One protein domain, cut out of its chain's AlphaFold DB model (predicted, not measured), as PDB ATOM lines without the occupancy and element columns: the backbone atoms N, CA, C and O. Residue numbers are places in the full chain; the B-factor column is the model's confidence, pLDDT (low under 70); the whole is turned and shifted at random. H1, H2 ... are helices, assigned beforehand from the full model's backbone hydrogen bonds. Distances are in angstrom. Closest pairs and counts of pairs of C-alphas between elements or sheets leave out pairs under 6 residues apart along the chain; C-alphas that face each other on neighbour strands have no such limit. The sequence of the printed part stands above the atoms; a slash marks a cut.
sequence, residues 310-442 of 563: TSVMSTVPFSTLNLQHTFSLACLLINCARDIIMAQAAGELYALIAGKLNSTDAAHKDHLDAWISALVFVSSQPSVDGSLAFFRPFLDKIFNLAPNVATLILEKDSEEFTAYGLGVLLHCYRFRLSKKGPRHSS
ATOM      1  N   THR A 310     197.554 165.959 102.158       71.62
ATOM      2  CA  THR A 310     197.263 165.567 100.781       71.62
ATOM      3  C   THR A 310     196.285 166.555 100.161       71.62
ATOM      4  O   THR A 310     195.259 166.885 100.769       71.62
ATOM      5  N   SER A 311     196.584 166.985  98.935       63.62
ATOM      6  CA  SER A 311     195.628 167.699  98.094       63.62
ATOM      7  C   SER A 311     194.521 166.724  97.703       63.62
ATOM      8  O   SER A 311     194.660 165.931  96.773       63.62
ATOM      9  N   VAL A 312     193.446 166.716  98.486       64.56
ATOM     10  CA  VAL A 312     192.229 165.984  98.150       64.56
ATOM     11  C   VAL A 312     191.383 166.935  97.317       64.56
ATOM     12  O   VAL A 312     190.998 167.999  97.805       64.56
ATOM     13  N   MET A 313     191.114 166.580  96.058       61.22
ATOM     14  CA  MET A 313     190.182 167.343  95.228       61.22
ATOM     15  C   MET A 313     188.771 167.164  95.792       61.22
ATOM     16  O   MET A 313     188.095 166.178  95.511       61.22
ATOM     17  N   SER A 314     188.362 168.099  96.647       59.97
ATOM     18  CA  SER A 314     187.000 168.183  97.159       59.97
ATOM     19  C   SER A 314     186.149 169.017  96.208       59.97
ATOM     20  O   SER A 314     186.600 170.037  95.692       59.97
ATOM     21  N   THR A 315     184.899 168.609  96.005       60.47
ATOM     22  CA  THR A 315     183.874 169.443  95.363       60.47
ATOM     23  C   THR A 315     183.290 170.481  96.326       60.47
ATOM     24  O   THR A 315     182.537 171.348  95.896       60.47
ATOM     25  N   VAL A 316     183.622 170.396  97.621       63.97
ATOM     26  CA  VAL A 316     183.185 171.339  98.656       63.97
ATOM     27  C   VAL A 316     184.092 172.574  98.623       63.97
ATOM     28  O   VAL A 316     185.295 172.439  98.866       63.97
ATOM     29  N   PRO A 317     183.559 173.777  98.345       66.25
ATOM     30  CA  PRO A 317     184.338 175.001  98.437       66.25
ATOM     31  C   PRO A 317     184.600 175.329  99.912       66.25
ATOM     32  O   PRO A 317     183.678 175.631 100.666       66.25
ATOM     33  N   PHE A 318     185.865 175.280 100.331       78.06
ATOM     34  CA  PHE A 318     186.275 175.763 101.650       78.06
ATOM     35  C   PHE A 318     186.594 177.253 101.584       78.06
ATOM     36  O   PHE A 318     187.315 177.702 100.695       78.06
ATOM     37  N   SER A 319     186.079 178.017 102.547       76.69
ATOM     38  CA  SER A 319     186.311 179.462 102.638       76.69
ATOM     39  C   SER A 319     187.753 179.813 103.020       76.69
ATOM     40  O   SER A 319     188.220 180.901 102.692       76.69
ATOM     41  N   THR A 320     188.471 178.905 103.694       85.12
ATOM     42  CA  THR A 320     189.854 179.117 104.141       85.12
ATOM     43  C   THR A 320     190.727 177.875 103.947       85.12
ATOM     44  O   THR A 320     190.256 176.735 103.981       85.12
ATOM     45  N   LEU A 321     192.040 178.096 103.816       86.00
ATOM     46  CA  LEU A 321     193.043 177.027 103.739       86.00
ATOM     47  C   LEU A 321     193.073 176.161 105.016       86.00
ATOM     48  O   LEU A 321     193.294 174.955 104.949       86.00
ATOM     49  N   ASN A 322     192.792 176.742 106.187       88.94
ATOM     50  CA  ASN A 322     192.756 176.009 107.457       88.94
ATOM     51  C   ASN A 322     191.604 174.996 107.525       88.94
ATOM     52  O   ASN A 322     191.782 173.888 108.040       88.94
ATOM     53  N   LEU A 323     190.435 175.336 106.976       90.38
ATOM     54  CA  LEU A 323     189.325 174.390 106.847       90.38
ATOM     55  C   LEU A 323     189.663 173.274 105.852       90.38
ATOM     56  O   LEU A 323     189.385 172.107 106.129       90.38
ATOM     57  N   GLN A 324     190.359 173.601 104.760       89.94
ATOM     58  CA  GLN A 324     190.867 172.597 103.825       89.94
ATOM     59  C   GLN A 324     191.864 171.638 104.499       89.94
ATOM     60  O   GLN A 324     191.747 170.429 104.324       89.94
ATOM     61  N   HIS A 325     192.796 172.133 105.323       92.12
ATOM     62  CA  HIS A 325     193.706 171.277 106.099       92.12
ATOM     63  C   HIS A 325     192.956 170.358 107.072       92.12
ATOM     64  O   HIS A 325     193.280 169.175 107.172       92.12
ATOM     65  N   THR A 326     191.914 170.875 107.730       93.19
ATOM     66  CA  THR A 326     191.037 170.100 108.629       93.19
ATOM     67  C   THR A 326     190.373 168.946 107.887       93.19
ATOM     68  O   THR A 326     190.431 167.794 108.318       93.19
ATOM     69  N   PHE A 327     189.787 169.249 106.729       91.88
ATOM     70  CA  PHE A 327     189.159 168.269 105.855       91.88
ATOM     71  C   PHE A 327     190.167 167.234 105.332       91.88
ATOM     72  O   PHE A 327     189.907 166.032 105.397       91.88
ATOM     73  N   SER A 328     191.337 167.674 104.860       91.38
ATOM     74  CA  SER A 328     192.395 166.788 104.361       91.38
ATOM     75  C   SER A 328     192.921 165.855 105.450       91.38
ATOM     76  O   SER A 328     193.136 164.673 105.183       91.38
ATOM     77  N   LEU A 329     193.092 166.348 106.681       92.81
ATOM     78  CA  LEU A 329     193.502 165.528 107.819       92.81
ATOM     79  C   LEU A 329     192.471 164.438 108.126       92.81
ATOM     80  O   LEU A 329     192.836 163.272 108.268       92.81
ATOM     81  N   ALA A 330     191.186 164.792 108.169       92.69
ATOM     82  CA  ALA A 330     190.111 163.822 108.351       92.69
ATOM     83  C   ALA A 330     190.097 162.766 107.232       92.69
ATOM     84  O   ALA A 330     190.043 161.570 107.522       92.69
ATOM     85  N   CYS A 331     190.219 163.186 105.968       89.75
ATOM     86  CA  CYS A 331     190.307 162.274 104.823       89.75
ATOM     87  C   CYS A 331     191.482 161.296 104.956       89.75
ATOM     88  O   CYS A 331     191.319 160.100 104.718       89.75
ATOM     89  N   LEU A 332     192.658 161.785 105.363       90.00
ATOM     90  CA  LEU A 332     193.845 160.958 105.588       90.00
ATOM     91  C   LEU A 332     193.598 159.879 106.646       90.00
ATOM     92  O   LEU A 332     193.921 158.717 106.408       90.00
ATOM     93  N   LEU A 333     192.988 160.234 107.782       91.00
ATOM     94  CA  LEU A 333     192.681 159.274 108.847       91.00
ATOM     95  C   LEU A 333     191.691 158.201 108.387       91.00
ATOM     96  O   LEU A 333     191.917 157.018 108.634       91.00
ATOM     97  N   ILE A 334     190.632 158.597 107.676       88.94
ATOM     98  CA  ILE A 334     189.647 157.653 107.130       88.94
ATOM     99  C   ILE A 334     190.323 156.708 106.125       88.94
ATOM    100  O   ILE A 334     190.117 155.498 106.170       88.94
ATOM    101  N   ASN A 335     191.196 157.233 105.264       85.88
ATOM    102  CA  ASN A 335     191.928 156.434 104.281       85.88
ATOM    103  C   ASN A 335     192.950 155.469 104.904       85.88
ATOM    104  O   ASN A 335     193.311 154.484 104.256       85.88
ATOM    105  N   CYS A 336     193.408 155.718 106.137       86.12
ATOM    106  CA  CYS A 336     194.268 154.794 106.881       86.12
ATOM    107  C   CYS A 336     193.501 153.579 107.428       86.12
ATOM    108  O   CYS A 336     194.119 152.562 107.726       86.12
ATOM    109  N   ALA A 337     192.171 153.643 107.539       84.19
ATOM    110  CA  ALA A 337     191.337 152.631 108.189       84.19
ATOM    111  C   ALA A 337     191.133 151.331 107.376       84.19
ATOM    112  O   ALA A 337     190.127 150.661 107.569       84.19
ATOM    113  N   ARG A 338     192.045 150.958 106.464       75.00
ATOM    114  CA  ARG A 338     191.840 149.881 105.468       75.00
ATOM    115  C   ARG A 338     191.703 148.465 106.048       75.00
ATOM    116  O   ARG A 338     191.176 147.590 105.370       75.00
ATOM    117  N   ASP A 339     192.140 148.240 107.285       75.81
ATOM    118  CA  ASP A 339     191.937 146.990 108.028       75.81
ATOM    119  C   ASP A 339     191.335 147.255 109.419       75.81
ATOM    120  O   ASP A 339     191.297 148.391 109.886       75.81
ATOM    121  N   ILE A 340     190.857 146.207 110.103       78.38
ATOM    122  CA  ILE A 340     190.143 146.330 111.390       78.38
ATOM    123  C   ILE A 340     191.008 146.976 112.484       78.38
ATOM    124  O   ILE A 340     190.505 147.763 113.288       78.38
ATOM    125  N   ILE A 341     192.297 146.636 112.548       80.31
ATOM    126  CA  ILE A 341     193.201 147.112 113.602       80.31
ATOM    127  C   ILE A 341     193.501 148.597 113.383       80.31
ATOM    128  O   ILE A 341     193.434 149.399 114.320       80.31
ATOM    129  N   MET A 342     193.777 148.970 112.137       87.38
ATOM    130  CA  MET A 342     193.983 150.347 111.712       87.38
ATOM    131  C   MET A 342     192.715 151.185 111.851       87.38
ATOM    132  O   MET A 342     192.789 152.321 112.310       87.38
ATOM    133  N   ALA A 343     191.549 150.619 111.543       88.75
ATOM    134  CA  ALA A 343     190.254 151.269 111.703       88.75
ATOM    135  C   ALA A 343     189.987 151.679 113.155       88.75
ATOM    136  O   ALA A 343     189.507 152.784 113.405       88.75
ATOM    137  N   GLN A 344     190.355 150.840 114.128       89.62
ATOM    138  CA  GLN A 344     190.235 151.206 115.540       89.62
ATOM    139  C   GLN A 344     191.184 152.350 115.919       89.62
ATOM    140  O   GLN A 344     190.741 153.314 116.537       89.62
ATOM    141  N   ALA A 345     192.465 152.281 115.540       91.25
ATOM    142  CA  ALA A 345     193.443 153.318 115.886       91.25
ATOM    143  C   ALA A 345     193.139 154.665 115.200       91.25
ATOM    144  O   ALA A 345     193.185 155.716 115.837       91.25
ATOM    145  N   ALA A 346     192.763 154.641 113.919       93.62
ATOM    146  CA  ALA A 346     192.339 155.832 113.187       93.62
ATOM    147  C   ALA A 346     191.038 156.411 113.761       93.62
ATOM    148  O   ALA A 346     190.914 157.628 113.893       93.62
ATOM    149  N   GLY A 347     190.089 155.549 114.143       93.94
ATOM    150  CA  GLY A 347     188.833 155.953 114.770       93.94
ATOM    151  C   GLY A 347     189.034 156.613 116.136       93.94
ATOM    152  O   GLY A 347     188.338 157.575 116.450       93.94
ATOM    153  N   GLU A 348     190.011 156.157 116.931       95.00
ATOM    154  CA  GLU A 348     190.403 156.808 118.194       95.00
ATOM    155  C   GLU A 348     190.896 158.238 117.971       95.00
ATOM    156  O   GLU A 348     190.380 159.166 118.597       95.00
ATOM    157  N   LEU A 349     191.845 158.425 117.049       95.94
ATOM    158  CA  LEU A 349     192.377 159.748 116.724       95.94
ATOM    159  C   LEU A 349     191.296 160.664 116.135       95.94
ATOM    160  O   LEU A 349     191.203 161.836 116.502       95.94
ATOM    161  N   TYR A 350     190.442 160.123 115.262       95.81
ATOM    162  CA  TYR A 350     189.335 160.876 114.681       95.81
ATOM    163  C   TYR A 350     188.354 161.352 115.755       95.81
ATOM    164  O   TYR A 350     187.969 162.522 115.765       95.81
ATOM    165  N   ALA A 351     187.968 160.467 116.677       95.44
ATOM    166  CA  ALA A 351     187.050 160.793 117.761       95.44
ATOM    167  C   ALA A 351     187.635 161.821 118.734       95.44
ATOM    168  O   ALA A 351     186.912 162.704 119.191       95.44
ATOM    169  N   LEU A 352     188.936 161.736 119.022       95.81
ATOM    170  CA  LEU A 352     189.643 162.704 119.857       95.81
ATOM    171  C   LEU A 352     189.558 164.121 119.267       95.81
ATOM    172  O   LEU A 352     189.189 165.059 119.974       95.81
ATOM    173  N   ILE A 353     189.861 164.274 117.973       95.31
ATOM    174  CA  ILE A 353     189.805 165.578 117.293       95.31
ATOM    175  C   ILE A 353     188.355 166.060 117.171       95.31
ATOM    176  O   ILE A 353     188.072 167.215 117.481       95.31
ATOM    177  N   ALA A 354     187.413 165.180 116.819       93.69
ATOM    178  CA  ALA A 354     185.990 165.525 116.789       93.69
ATOM    179  C   ALA A 354     185.487 166.009 118.162       93.69
ATOM    180  O   ALA A 354     184.759 166.994 118.245       93.69
ATOM    181  N   GLY A 355     185.919 165.362 119.250       91.44
ATOM    182  CA  GLY A 355     185.613 165.781 120.618       91.44
ATOM    183  C   GLY A 355     186.171 167.166 120.954       91.44
ATOM    184  O   GLY A 355     185.460 167.974 121.547       91.44
ATOM    185  N   LYS A 356     187.402 167.472 120.521       90.56
ATOM    186  CA  LYS A 356     188.010 168.809 120.659       90.56
ATOM    187  C   LYS A 356     187.249 169.881 119.868       90.56
ATOM    188  O   LYS A 356     187.146 171.018 120.323       90.56
ATOM    189  N   LEU A 357     186.717 169.524 118.704       90.31
ATOM    190  CA  LEU A 357     185.968 170.423 117.828       90.31
ATOM    191  C   LEU A 357     184.513 170.649 118.258       90.31
ATOM    192  O   LEU A 357     183.914 171.637 117.854       90.31
ATOM    193  N   ASN A 358     183.950 169.783 119.101       83.50
ATOM    194  CA  ASN A 358     182.557 169.847 119.555       83.50
ATOM    195  C   ASN A 358     182.290 170.945 120.615       83.50
ATOM    196  O   ASN A 358     181.489 170.748 121.532       83.50
ATOM    197  N   SER A 359     182.984 172.083 120.532       74.50
ATOM    198  CA  SER A 359     182.768 173.250 121.395       74.50
ATOM    199  C   SER A 359     181.745 174.215 120.777       74.50
ATOM    200  O   SER A 359     181.425 174.134 119.595       74.50
ATOM    201  N   THR A 360     181.200 175.130 121.583       63.34
ATOM    202  CA  THR A 360     180.171 176.092 121.141       63.34
ATOM    203  C   THR A 360     180.728 177.299 120.380       63.34
ATOM    204  O   THR A 360     179.960 178.186 120.014       63.34
ATOM    205  N   ASP A 361     182.043 177.374 120.176       75.00
ATOM    206  CA  ASP A 361     182.682 178.468 119.445       75.00
ATOM    207  C   ASP A 361     182.436 178.325 117.932       75.00
ATOM    208  O   ASP A 361     182.566 177.237 117.367       75.00
ATOM    209  N   ALA A 362     182.090 179.430 117.270       73.44
ATOM    210  CA  ALA A 362     181.761 179.462 115.849       73.44
ATOM    211  C   ALA A 362     182.926 178.966 114.975       73.44
ATOM    212  O   ALA A 362     182.704 178.174 114.062       73.44
ATOM    213  N   ALA A 363     184.170 179.337 115.300       76.56
ATOM    214  CA  ALA A 363     185.340 178.872 114.553       76.56
ATOM    215  C   ALA A 363     185.520 177.346 114.667       76.56
ATOM    216  O   ALA A 363     185.793 176.654 113.686       76.56
ATOM    217  N   HIS A 364     185.318 176.791 115.865       82.12
ATOM    218  CA  HIS A 364     185.366 175.347 116.083       82.12
ATOM    219  C   HIS A 364     184.230 174.609 115.369       82.12
ATOM    220  O   HIS A 364     184.459 173.505 114.875       82.12
ATOM    221  N   LYS A 365     183.053 175.230 115.250       85.06
ATOM    222  CA  LYS A 365     181.929 174.691 114.483       85.06
ATOM    223  C   LYS A 365     182.257 174.561 112.994       85.06
ATOM    224  O   LYS A 365     182.024 173.492 112.442       85.06
ATOM    225  N   ASP A 366     182.874 175.567 112.376       88.88
ATOM    226  CA  ASP A 366     183.274 175.489 110.961       88.88
ATOM    227  C   ASP A 366     184.300 174.366 110.725       88.88
ATOM    228  O   ASP A 366     184.206 173.592 109.767       88.88
ATOM    229  N   HIS A 367     185.263 174.219 111.642       91.81
ATOM    230  CA  HIS A 367     186.215 173.110 111.614       91.81
ATOM    231  C   HIS A 367     185.532 171.751 111.807       91.81
ATOM    232  O   HIS A 367     185.876 170.795 111.112       91.81
ATOM    233  N   LEU A 368     184.570 171.649 112.728       91.44
ATOM    234  CA  LEU A 368     183.776 170.440 112.931       91.44
ATOM    235  C   LEU A 368     182.989 170.097 111.667       91.44
ATOM    236  O   LEU A 368     182.984 168.949 111.238       91.44
ATOM    237  N   ASP A 369     182.395 171.094 111.021       88.94
ATOM    238  CA  ASP A 369     181.670 170.917 109.775       88.94
ATOM    239  C   ASP A 369     182.580 170.398 108.660       88.94
ATOM    240  O   ASP A 369     182.216 169.424 107.995       88.94
ATOM    241  N   ALA A 370     183.780 170.962 108.490       89.69
ATOM    242  CA  ALA A 370     184.777 170.445 107.552       89.69
ATOM    243  C   ALA A 370     185.214 169.007 107.904       89.69
ATOM    244  O   ALA A 370     185.336 168.153 107.021       89.69
ATOM    245  N   TRP A 371     185.396 168.713 109.194       92.94
ATOM    246  CA  TRP A 371     185.784 167.396 109.709       92.94
ATOM    247  C   TRP A 371     184.729 166.316 109.424       92.94
ATOM    248  O   TRP A 371     185.062 165.212 108.984       92.94
ATOM    249  N   ILE A 372     183.448 166.639 109.630       90.12
ATOM    250  CA  ILE A 372     182.315 165.756 109.325       90.12
ATOM    251  C   ILE A 372     182.132 165.613 107.810       90.12
ATOM    252  O   ILE A 372     181.939 164.498 107.324       90.12
ATOM    253  N   SER A 373     182.260 166.699 107.041       87.44
ATOM    254  CA  SER A 373     182.148 166.663 105.576       87.44
ATOM    255  C   SER A 373     183.188 165.750 104.923       87.44
ATOM    256  O   SER A 373     182.886 165.130 103.910       87.44
ATOM    257  N   ALA A 374     184.379 165.585 105.507       88.62
ATOM    258  CA  ALA A 374     185.358 164.603 105.033       88.62
ATOM    259  C   ALA A 374     184.838 163.161 105.110       88.62
ATOM    260  O   ALA A 374     185.059 162.366 104.198       88.62
ATOM    261  N   LEU A 375     184.104 162.824 106.171       87.25
ATOM    262  CA  LEU A 375     183.510 161.502 106.341       87.25
ATOM    263  C   LEU A 375     182.391 161.254 105.326       87.25
ATOM    264  O   LEU A 375     182.337 160.177 104.728       87.25
ATOM    265  N   VAL A 376     181.558 162.266 105.062       83.62
ATOM    266  CA  VAL A 376     180.550 162.235 103.985       83.62
ATOM    267  C   VAL A 376     181.221 162.065 102.621       83.62
ATOM    268  O   VAL A 376     180.836 161.192 101.846       83.62
ATOM    269  N   PHE A 377     182.263 162.852 102.350       83.75
ATOM    270  CA  PHE A 377     182.988 162.837 101.085       83.75
ATOM    271  C   PHE A 377     183.634 161.478 100.814       83.75
ATOM    272  O   PHE A 377     183.347 160.876  99.785       83.75
ATOM    273  N   VAL A 378     184.460 160.966 101.736       83.44
ATOM    274  CA  VAL A 378     185.185 159.699 101.537       83.44
ATOM    275  C   VAL A 378     184.219 158.519 101.435       83.44
ATOM    276  O   VAL A 378     184.402 157.659 100.578       83.44
ATOM    277  N   SER A 379     183.160 158.493 102.250       80.81
ATOM    278  CA  SER A 379     182.144 157.432 102.164       80.81
ATOM    279  C   SER A 379     181.312 157.480 100.881       80.81
ATOM    280  O   SER A 379     180.764 156.462 100.469       80.81
ATOM    281  N   SER A 380     181.232 158.643 100.233       78.25
ATOM    282  CA  SER A 380     180.496 158.842  98.983       78.25
ATOM    283  C   SER A 380     181.308 158.513  97.726       78.25
ATOM    284  O   SER A 380     180.746 158.563  96.626       78.25
ATOM    285  N   GLN A 381     182.595 158.174  97.865       76.62
ATOM    286  CA  GLN A 381     183.449 157.742  96.757       76.62
ATOM    287  C   GLN A 381     183.239 156.252  96.438       76.62
ATOM    288  O   GLN A 381     183.020 155.449  97.350       76.62
ATOM    289  N   PRO A 382     183.340 155.840  95.161       70.12
ATOM    290  CA  PRO A 382     183.333 154.426  94.807       70.12
ATOM    291  C   PRO A 382     184.539 153.727  95.450       70.12
ATOM    292  O   PRO A 382     185.683 154.155  95.294       70.12
ATOM    293  N   SER A 383     184.295 152.644  96.188       63.03
ATOM    294  CA  SER A 383     185.371 151.884  96.824       63.03
ATOM    295  C   SER A 383     186.224 151.182  95.767       63.03
ATOM    296  O   SER A 383     185.684 150.412  94.972       63.03
ATOM    297  N   VAL A 384     187.543 151.376  95.807       57.91
ATOM    298  CA  VAL A 384     188.489 150.689  94.906       57.91
ATOM    299  C   VAL A 384     188.511 149.170  95.166       57.91
ATOM    300  O   VAL A 384     188.628 148.400  94.221       57.91
ATOM    301  N   ASP A 385     188.275 148.746  96.418       53.47
ATOM    302  CA  ASP A 385     188.379 147.343  96.870       53.47
ATOM    303  C   ASP A 385     187.055 146.751  97.415       53.47
ATOM    304  O   ASP A 385     187.039 145.749  98.129       53.47
ATOM    305  N   GLY A 386     185.914 147.375  97.103       50.50
ATOM    306  CA  GLY A 386     184.599 146.737  97.238       50.50
ATOM    307  C   GLY A 386     184.059 146.443  98.646       50.50
ATOM    308  O   GLY A 386     183.155 145.616  98.744       50.50
ATOM    309  N   SER A 387     184.526 147.053  99.748       51.78
ATOM    310  CA  SER A 387     183.885 146.770 101.046       51.78
ATOM    311  C   SER A 387     183.741 147.949 102.013       51.78
ATOM    312  O   SER A 387     184.704 148.509 102.523       51.78
ATOM    313  N   LEU A 388     182.487 148.209 102.397       54.97
ATOM    314  CA  LEU A 388     182.073 148.902 103.629       54.97
ATOM    315  C   LEU A 388     182.567 148.200 104.919       54.97
ATOM    316  O   LEU A 388     182.326 148.687 106.025       54.97
ATOM    317  N   ALA A 389     183.238 147.046 104.806       59.00
ATOM    318  CA  ALA A 389     183.614 146.184 105.925       59.00
ATOM    319  C   ALA A 389     184.611 146.842 106.891       59.00
ATOM    320  O   ALA A 389     184.506 146.631 108.097       59.00
ATOM    321  N   PHE A 390     185.544 147.659 106.389       65.31
ATOM    322  CA  PHE A 390     186.521 148.362 107.229       65.31
ATOM    323  C   PHE A 390     185.960 149.657 107.841       65.31
ATOM    324  O   PHE A 390     186.359 150.072 108.930       65.31
ATOM    325  N   PHE A 391     184.977 150.266 107.172       76.19
ATOM    326  CA  PHE A 391     184.360 151.518 107.604       76.19
ATOM    327  C   PHE A 391     183.554 151.333 108.894       76.19
ATOM    328  O   PHE A 391     183.492 152.227 109.733       76.19
ATOM    329  N   ARG A 392     182.970 150.148 109.096       81.00
ATOM    330  CA  ARG A 392     182.154 149.864 110.278       81.00
ATOM    331  C   ARG A 392     182.957 149.823 111.589       81.00
ATOM    332  O   ARG A 392     182.589 150.573 112.485       81.00
ATOM    333  N   PRO A 393     184.061 149.061 111.733       86.44
ATOM    334  CA  PRO A 393     184.913 149.135 112.924       86.44
ATOM    335  C   PRO A 393     185.421 150.550 113.238       86.44
ATOM    336  O   PRO A 393     185.523 150.916 114.409       86.44
ATOM    337  N   PHE A 394     185.708 151.347 112.203       90.38
ATOM    338  CA  PHE A 394     186.105 152.750 112.335       90.38
ATOM    339  C   PHE A 394     184.968 153.602 112.922       90.38
ATOM    340  O   PHE A 394     185.157 154.263 113.945       90.38
ATOM    341  N   LEU A 395     183.766 153.533 112.338       89.81
ATOM    342  CA  LEU A 395     182.585 154.254 112.822       89.81
ATOM    343  C   LEU A 395     182.144 153.799 114.213       89.81
ATOM    344  O   LEU A 395     181.895 154.641 115.071       89.81
ATOM    345  N   ASP A 396     182.108 152.489 114.469       89.19
ATOM    346  CA  ASP A 396     181.791 151.926 115.783       89.19
ATOM    347  C   ASP A 396     182.735 152.511 116.842       89.19
ATOM    348  O   ASP A 396     182.309 152.888 117.938       89.19
ATOM    349  N   LYS A 397     184.030 152.636 116.526       92.62
ATOM    350  CA  LYS A 397     184.994 153.236 117.444       92.62
ATOM    351  C   LYS A 397     184.727 154.723 117.671       92.62
ATOM    352  O   LYS A 397     184.719 155.149 118.827       92.62
ATOM    353  N   ILE A 398     184.453 155.480 116.606       93.00
ATOM    354  CA  ILE A 398     184.124 156.906 116.702       93.00
ATOM    355  C   ILE A 398     182.874 157.117 117.542       93.00
ATOM    356  O   ILE A 398     182.902 157.906 118.475       93.00
ATOM    357  N   PHE A 399     181.791 156.396 117.272       90.81
ATOM    358  CA  PHE A 399     180.519 156.601 117.959       90.81
ATOM    359  C   PHE A 399     180.566 156.200 119.434       90.81
ATOM    360  O   PHE A 399     179.888 156.813 120.255       90.81
ATOM    361  N   ASN A 400     181.399 155.221 119.797       90.19
ATOM    362  CA  ASN A 400     181.624 154.875 121.200       90.19
ATOM    363  C   ASN A 400     182.378 155.974 121.975       90.19
ATOM    364  O   ASN A 400     182.165 156.104 123.178       90.19
ATOM    365  N   LEU A 401     183.260 156.735 121.319       91.56
ATOM    366  CA  LEU A 401     184.094 157.763 121.962       91.56
ATOM    367  C   LEU A 401     183.538 159.190 121.807       91.56
ATOM    368  O   LEU A 401     183.710 160.017 122.697       91.56
ATOM    369  N   ALA A 402     182.856 159.468 120.700       89.94
ATOM    370  CA  ALA A 402     182.285 160.756 120.317       89.94
ATOM    371  C   ALA A 402     180.875 160.552 119.707       89.94
ATOM    372  O   ALA A 402     180.673 160.744 118.505       89.94
ATOM    373  N   PRO A 403     179.864 160.172 120.513       86.94
ATOM    374  CA  PRO A 403     178.530 159.795 120.023       86.94
ATOM    375  C   PRO A 403     177.785 160.919 119.288       86.94
ATOM    376  O   PRO A 403     176.914 160.642 118.463       86.94
ATOM    377  N   ASN A 404     178.133 162.183 119.549       85.19
ATOM    378  CA  ASN A 404     177.534 163.340 118.878       85.19
ATOM    379  C   ASN A 404     177.842 163.382 117.377       85.19
ATOM    380  O   ASN A 404     177.028 163.900 116.617       85.19
ATOM    381  N   VAL A 405     178.952 162.776 116.938       87.69
ATOM    382  CA  VAL A 405     179.328 162.685 115.520       87.69
ATOM    383  C   VAL A 405     178.217 162.031 114.697       87.69
ATOM    384  O   VAL A 405     177.877 162.530 113.629       87.69
ATOM    385  N   ALA A 406     177.586 160.970 115.214       85.31
ATOM    386  CA  ALA A 406     176.471 160.315 114.531       85.31
ATOM    387  C   ALA A 406     175.277 161.264 114.326       85.31
ATOM    388  O   ALA A 406     174.605 161.188 113.304       85.31
ATOM    389  N   THR A 407     175.016 162.162 115.280       80.44
ATOM    390  CA  THR A 407     173.953 163.173 115.168       80.44
ATOM    391  C   THR A 407     174.295 164.206 114.099       80.44
ATOM    392  O   THR A 407     173.478 164.457 113.223       80.44
ATOM    393  N   LEU A 408     175.519 164.737 114.127       83.62
ATOM    394  CA  LEU A 408     175.981 165.760 113.184       83.62
ATOM    395  C   LEU A 408     175.983 165.252 111.736       83.62
ATOM    396  O   LEU A 408     175.608 165.981 110.824       83.62
ATOM    397  N   ILE A 409     176.345 163.981 111.521       83.25
ATOM    398  CA  ILE A 409     176.255 163.348 110.197       83.25
ATOM    399  C   ILE A 409     174.804 163.329 109.697       83.25
ATOM    400  O   ILE A 409     174.557 163.649 108.538       83.25
ATOM    401  N   LEU A 410     173.848 162.971 110.562       79.06
ATOM    402  CA  LEU A 410     172.425 162.930 110.212       79.06
ATOM    403  C   LEU A 410     171.821 164.329 110.013       79.06
ATOM    404  O   LEU A 410     170.859 164.473 109.270       79.06
ATOM    405  N   GLU A 411     172.357 165.367 110.654       76.12
ATOM    406  CA  GLU A 411     171.917 166.754 110.442       76.12
ATOM    407  C   GLU A 411     172.396 167.319 109.097       76.12
ATOM    408  O   GLU A 411     171.680 168.103 108.475       76.12
ATOM    409  N   LYS A 412     173.557 166.868 108.601       71.12
ATOM    410  CA  LYS A 412     174.056 167.196 107.251       71.12
ATOM    411  C   LYS A 412     173.322 166.473 106.117       71.12
ATOM    412  O   LYS A 412     173.610 166.708 104.946       71.12
ATOM    413  N   ASP A 413     172.368 165.607 106.441       63.88
ATOM    414  CA  ASP A 413     171.644 164.736 105.512       63.88
ATOM    415  C   ASP A 413     170.594 165.465 104.655       63.88
ATOM    416  O   ASP A 413     169.479 164.980 104.454       63.88
ATOM    417  N   SER A 414     170.902 166.666 104.150       52.12
ATOM    418  CA  SER A 414     169.991 167.316 103.219       52.12
ATOM    419  C   SER A 414     170.112 166.768 101.797       52.12
ATOM    420  O   SER A 414     169.095 166.287 101.304       52.12
ATOM    421  N   GLU A 415     171.281 166.779 101.140       53.59
ATOM    422  CA  GLU A 415     171.397 166.388  99.711       53.59
ATOM    423  C   GLU A 415     172.785 165.842  99.278       53.59
ATOM    424  O   GLU A 415     172.959 165.447  98.127       53.59
ATOM    425  N   GLU A 416     173.780 165.765 100.176       58.31
ATOM    426  CA  GLU A 416     175.196 165.523  99.805       58.31
ATOM    427  C   GLU A 416     175.627 164.042  99.748       58.31
ATOM    428  O   GLU A 416     176.642 163.711  99.132       58.31
ATOM    429  N   PHE A 417     174.881 163.124 100.372       64.56
ATOM    430  CA  PHE A 417     175.240 161.702 100.383       64.56
ATOM    431  C   PHE A 417     174.862 161.019  99.065       64.56
ATOM    432  O   PHE A 417     173.678 160.808  98.786       64.56
ATOM    433  N   THR A 418     175.863 160.571  98.304       66.94
ATOM    434  CA  THR A 418     175.649 159.763  97.091       66.94
ATOM    435  C   THR A 418     175.075 158.376  97.431       66.94
ATOM    436  O   THR A 418     174.882 158.008  98.597       66.94
ATOM    437  N   ALA A 419     174.796 157.558  96.411       66.94
ATOM    438  CA  ALA A 419     174.390 156.163  96.611       66.94
ATOM    439  C   ALA A 419     175.439 155.342  97.395       66.94
ATOM    440  O   ALA A 419     175.060 154.445  98.144       66.94
ATOM    441  N   TYR A 420     176.728 155.679  97.277       72.31
ATOM    442  CA  TYR A 420     177.829 154.963  97.934       72.31
ATOM    443  C   TYR A 420     177.898 155.230  99.445       72.31
ATOM    444  O   TYR A 420     178.120 154.308 100.227       72.31
ATOM    445  N   GLY A 421     177.599 156.457  99.880       76.00
ATOM    446  CA  GLY A 421     177.639 156.826 101.299       76.00
ATOM    447  C   GLY A 421     176.418 156.372 102.113       76.00
ATOM    448  O   GLY A 421     176.373 156.561 103.329       76.00
ATOM    449  N   LEU A 422     175.428 155.731 101.478       79.62
ATOM    450  CA  LEU A 422     174.196 155.285 102.135       79.62
ATOM    451  C   LEU A 422     174.456 154.293 103.280       79.62
ATOM    452  O   LEU A 422     173.785 154.360 104.305       79.62
ATOM    453  N   GLY A 423     175.452 153.409 103.155       79.62
ATOM    454  CA  GLY A 423     175.797 152.458 104.219       79.62
ATOM    455  C   GLY A 423     176.232 153.144 105.518       79.62
ATOM    456  O   GLY A 423     175.822 152.736 106.604       79.62
ATOM    457  N   VAL A 424     176.999 154.232 105.410       82.19
ATOM    458  CA  VAL A 424     177.434 155.049 106.554       82.19
ATOM    459  C   VAL A 424     176.249 155.750 107.202       82.19
ATOM    460  O   VAL A 424     176.104 155.700 108.423       82.19
ATOM    461  N   LEU A 425     175.371 156.344 106.391       82.25
ATOM    462  CA  LEU A 425     174.170 157.021 106.870       82.25
ATOM    463  C   LEU A 425     173.254 156.063 107.655       82.25
ATOM    464  O   LEU A 425     172.831 156.364 108.774       82.25
ATOM    465  N   LEU A 426     173.012 154.867 107.109       82.19
ATOM    466  CA  LEU A 426     172.222 153.823 107.767       82.19
ATOM    467  C   LEU A 426     172.873 153.344 109.063       82.19
ATOM    468  O   LEU A 426     172.184 153.163 110.068       82.19
ATOM    469  N   HIS A 427     174.196 153.193 109.076       85.50
ATOM    470  CA  HIS A 427     174.928 152.808 110.275       85.50
ATOM    471  C   HIS A 427     174.854 153.885 111.379       85.50
ATOM    472  O   HIS A 427     174.622 153.548 112.543       85.50
ATOM    473  N   CYS A 428     174.946 155.178 111.034       84.31
ATOM    474  CA  CYS A 428     174.730 156.294 111.971       84.31
ATOM    475  C   CYS A 428     173.331 156.236 112.593       84.31
ATOM    476  O   CYS A 428     173.162 156.326 113.814       84.31
ATOM    477  N   TYR A 429     172.318 156.041 111.748       81.19
ATOM    478  CA  TYR A 429     170.932 155.961 112.187       81.19
ATOM    479  C   TYR A 429     170.688 154.751 113.091       81.19
ATOM    480  O   TYR A 429     170.081 154.858 114.159       81.19
ATOM    481  N   ARG A 430     171.243 153.597 112.721       81.38
ATOM    482  CA  ARG A 430     171.219 152.388 113.540       81.38
ATOM    483  C   ARG A 430     171.873 152.628 114.901       81.38
ATOM    484  O   ARG A 430     171.293 152.263 115.920       81.38
ATOM    485  N   PHE A 431     173.038 153.268 114.963       82.62
ATOM    486  CA  PHE A 431     173.685 153.579 116.239       82.62
ATOM    487  C   PHE A 431     172.778 154.420 117.155       82.62
ATOM    488  O   PHE A 431     172.598 154.059 118.323       82.62
ATOM    489  N   ARG A 432     172.128 155.466 116.621       79.25
ATOM    490  CA  ARG A 432     171.154 156.315 117.344       79.25
ATOM    491  C   ARG A 432     169.965 155.538 117.905       79.25
ATOM    492  O   ARG A 432     169.458 155.873 118.971       79.25
ATOM    493  N   LEU A 433     169.517 154.510 117.190       75.31
ATOM    494  CA  LEU A 433     168.406 153.655 117.614       75.31
ATOM    495  C   LEU A 433     168.793 152.634 118.681       75.31
ATOM    496  O   LEU A 433     167.933 152.095 119.377       75.31
ATOM    497  N   SER A 434     170.084 152.342 118.806       75.62
ATOM    498  CA  SER A 434     170.582 151.402 119.797       75.62
ATOM    499  C   SER A 434     170.525 151.995 121.210       75.62
ATOM    500  O   SER A 434     170.563 153.208 121.406       75.62
ATOM    501  N   LYS A 435     170.548 151.133 122.235       63.66
ATOM    502  CA  LYS A 435     170.634 151.558 123.649       63.66
ATOM    503  C   LYS A 435     171.863 152.426 123.966       63.66
ATOM    504  O   LYS A 435     171.878 153.053 125.021       63.66
ATOM    505  N   LYS A 436     172.888 152.401 123.104       62.72
ATOM    506  CA  LYS A 436     174.160 153.115 123.270       62.72
ATOM    507  C   LYS A 436     174.170 154.501 122.608       62.72
ATOM    508  O   LYS A 436     175.073 155.276 122.896       62.72
ATOM    509  N   GLY A 437     173.200 154.809 121.745       58.31
ATOM    510  CA  GLY A 437     173.092 156.107 121.083       58.31
ATOM    511  C   GLY A 437     172.273 157.121 121.894       58.31
ATOM    512  O   GLY A 437     171.470 156.726 122.748       58.31
ATOM    513  N   PRO A 438     172.432 158.432 121.639       58.50
ATOM    514  CA  PRO A 438     171.541 159.430 122.209       58.50
ATOM    515  C   PRO A 438     170.106 159.169 121.728       58.50
ATOM    516  O   PRO A 438     169.842 159.066 120.527       58.50
ATOM    517  N   ARG A 439     169.181 159.018 122.683       56.91
ATOM    518  CA  ARG A 439     167.763 158.749 122.408       56.91
ATOM    519  C   ARG A 439     167.167 159.967 121.687       56.91
ATOM    520  O   ARG A 439     167.637 161.076 121.909       56.91
ATOM    521  N   HIS A 440     166.162 159.747 120.836       53.81
ATOM    522  CA  HIS A 440     165.496 160.727 119.946       53.81
ATOM    523  C   HIS A 440     166.096 160.848 118.532       53.81
ATOM    524  O   HIS A 440     166.627 161.882 118.147       53.81
ATOM    525  N   SER A 441     166.017 159.809 117.701       53.91
ATOM    526  CA  SER A 441     166.016 160.045 116.244       53.91
ATOM    527  C   SER A 441     164.670 160.670 115.854       53.91
ATOM    528  O   SER A 441     163.653 160.132 116.296       53.91
ATOM    529  N   SER A 442     164.629 161.717 115.027       56.25
ATOM    530  CA  SER A 442     163.348 162.159 114.466       56.25
ATOM    531  C   SER A 442     162.785 161.058 113.558       56.25
ATOM    532  O   SER A 442     163.516 160.426 112.786       56.25
TER     533      SER A 442
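AT A GLANCE: This is residues 310 to 442 of the 563 residues of an uncharacterized protein of Dibothriocephalus latus (UniProt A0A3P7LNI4). Three longer helices, H1, H2 and H3, make a splayed up-and-down bundle, each running against the one before it, and a second group of three shorter helices packs on it, with H4 on H2, H5 on H3, and H6 on H4 and H5, away from H1. The helices are part aligned, part crossed: of seven touching pairs that do not meet only at the corner, three are at a shallow tilt. The printed part has 133 residues with six named helices, H1 to H6 along the chain, and no named strand; its class is all helix. It is compact and rounded, with a radius of gyration of the C-alphas of 13.8 A and spans of 38 by 37 by 29 A.

HOW THE PARTS SIT: H2, residues 340 to 357, and H3, residues 362 to 379, are the longest helices and form a helical hairpin at a shallow tilt of 24 degrees. H2 touches H3 with residues 354 to 357 alone, and H3 touches H2 with residues 364 to 371 alone; the closest C-alphas, of Leu 357 and His 364, are 5.3 A apart. H1, residues 321 to 336, forms a helical hairpin with H2, also at 24 degrees; residues 330 to 336 of H1 alone touch residues 342 to 350 of H2 alone, closest at the C-alphas of Leu 333 and Ala 346, 5.5 A. H1 touches H3 at a steep tilt of 38 degrees, the same way, with the C-alphas of Phe 327 and Ala 370 closest at 5.2 A. H4, residues 391 to 401, touches H2 at a steep tilt of 43 degrees, the same way; the C-alphas of Ala 343 and Phe 394 are closest, at 4.5 A. H5, residues 404 to 411, touches residues 372 to 376 of H3 alone, about perpendicular at 76 degrees, closest at the C-alphas of Ile 372 and Ile 409, 6.6 A. H6, residues 422 to 433, touches H5 at a steep tilt of 58 degrees, opposite ways, closest at the C-alphas of Ala 406 and Cys 428, 5.1 A. H6 touches H4 at a shallow tilt of 32 degrees, only just short of steep, closest at the C-alphas of Phe 399 and Phe 431, 7.7 A. H4 and H5 only just touch, only at the corner, with 3 pairs of C-alphas within 8 A, closest at Phe 399 and Ala 406, 6.5 A. H1 is apart from H5 and H6. Every O i to N i+4 pair is within hydrogen-bond range in H1, H2, H4, H5 and H6, and 13 of 14 are in H3.

IN THESE COORDINATES: H2 measures 25.3 A from first to last C-alpha, H3 25.9 A, H1 22.5 A, H6 16.6 A, H4 15.7 A and H5 10.7 A. C-alpha 321, where H1 begins, is at (193.043, 177.027, 103.739), and C-alpha 433, where H6 ends, is at (168.406, 153.655, 117.614).

THE WHOLE: The two C-alphas farthest apart, of Leu 321 and Lys 435, are 39.3 A apart. The printed part has no cut, and the link from H3 to H4, with 11 residues, is long. The mean pLDDT of the printed part is 79.4; it is under 70 at residues 311 to 317, 360, 383 to 390, 413 to 419 and 435 to 442.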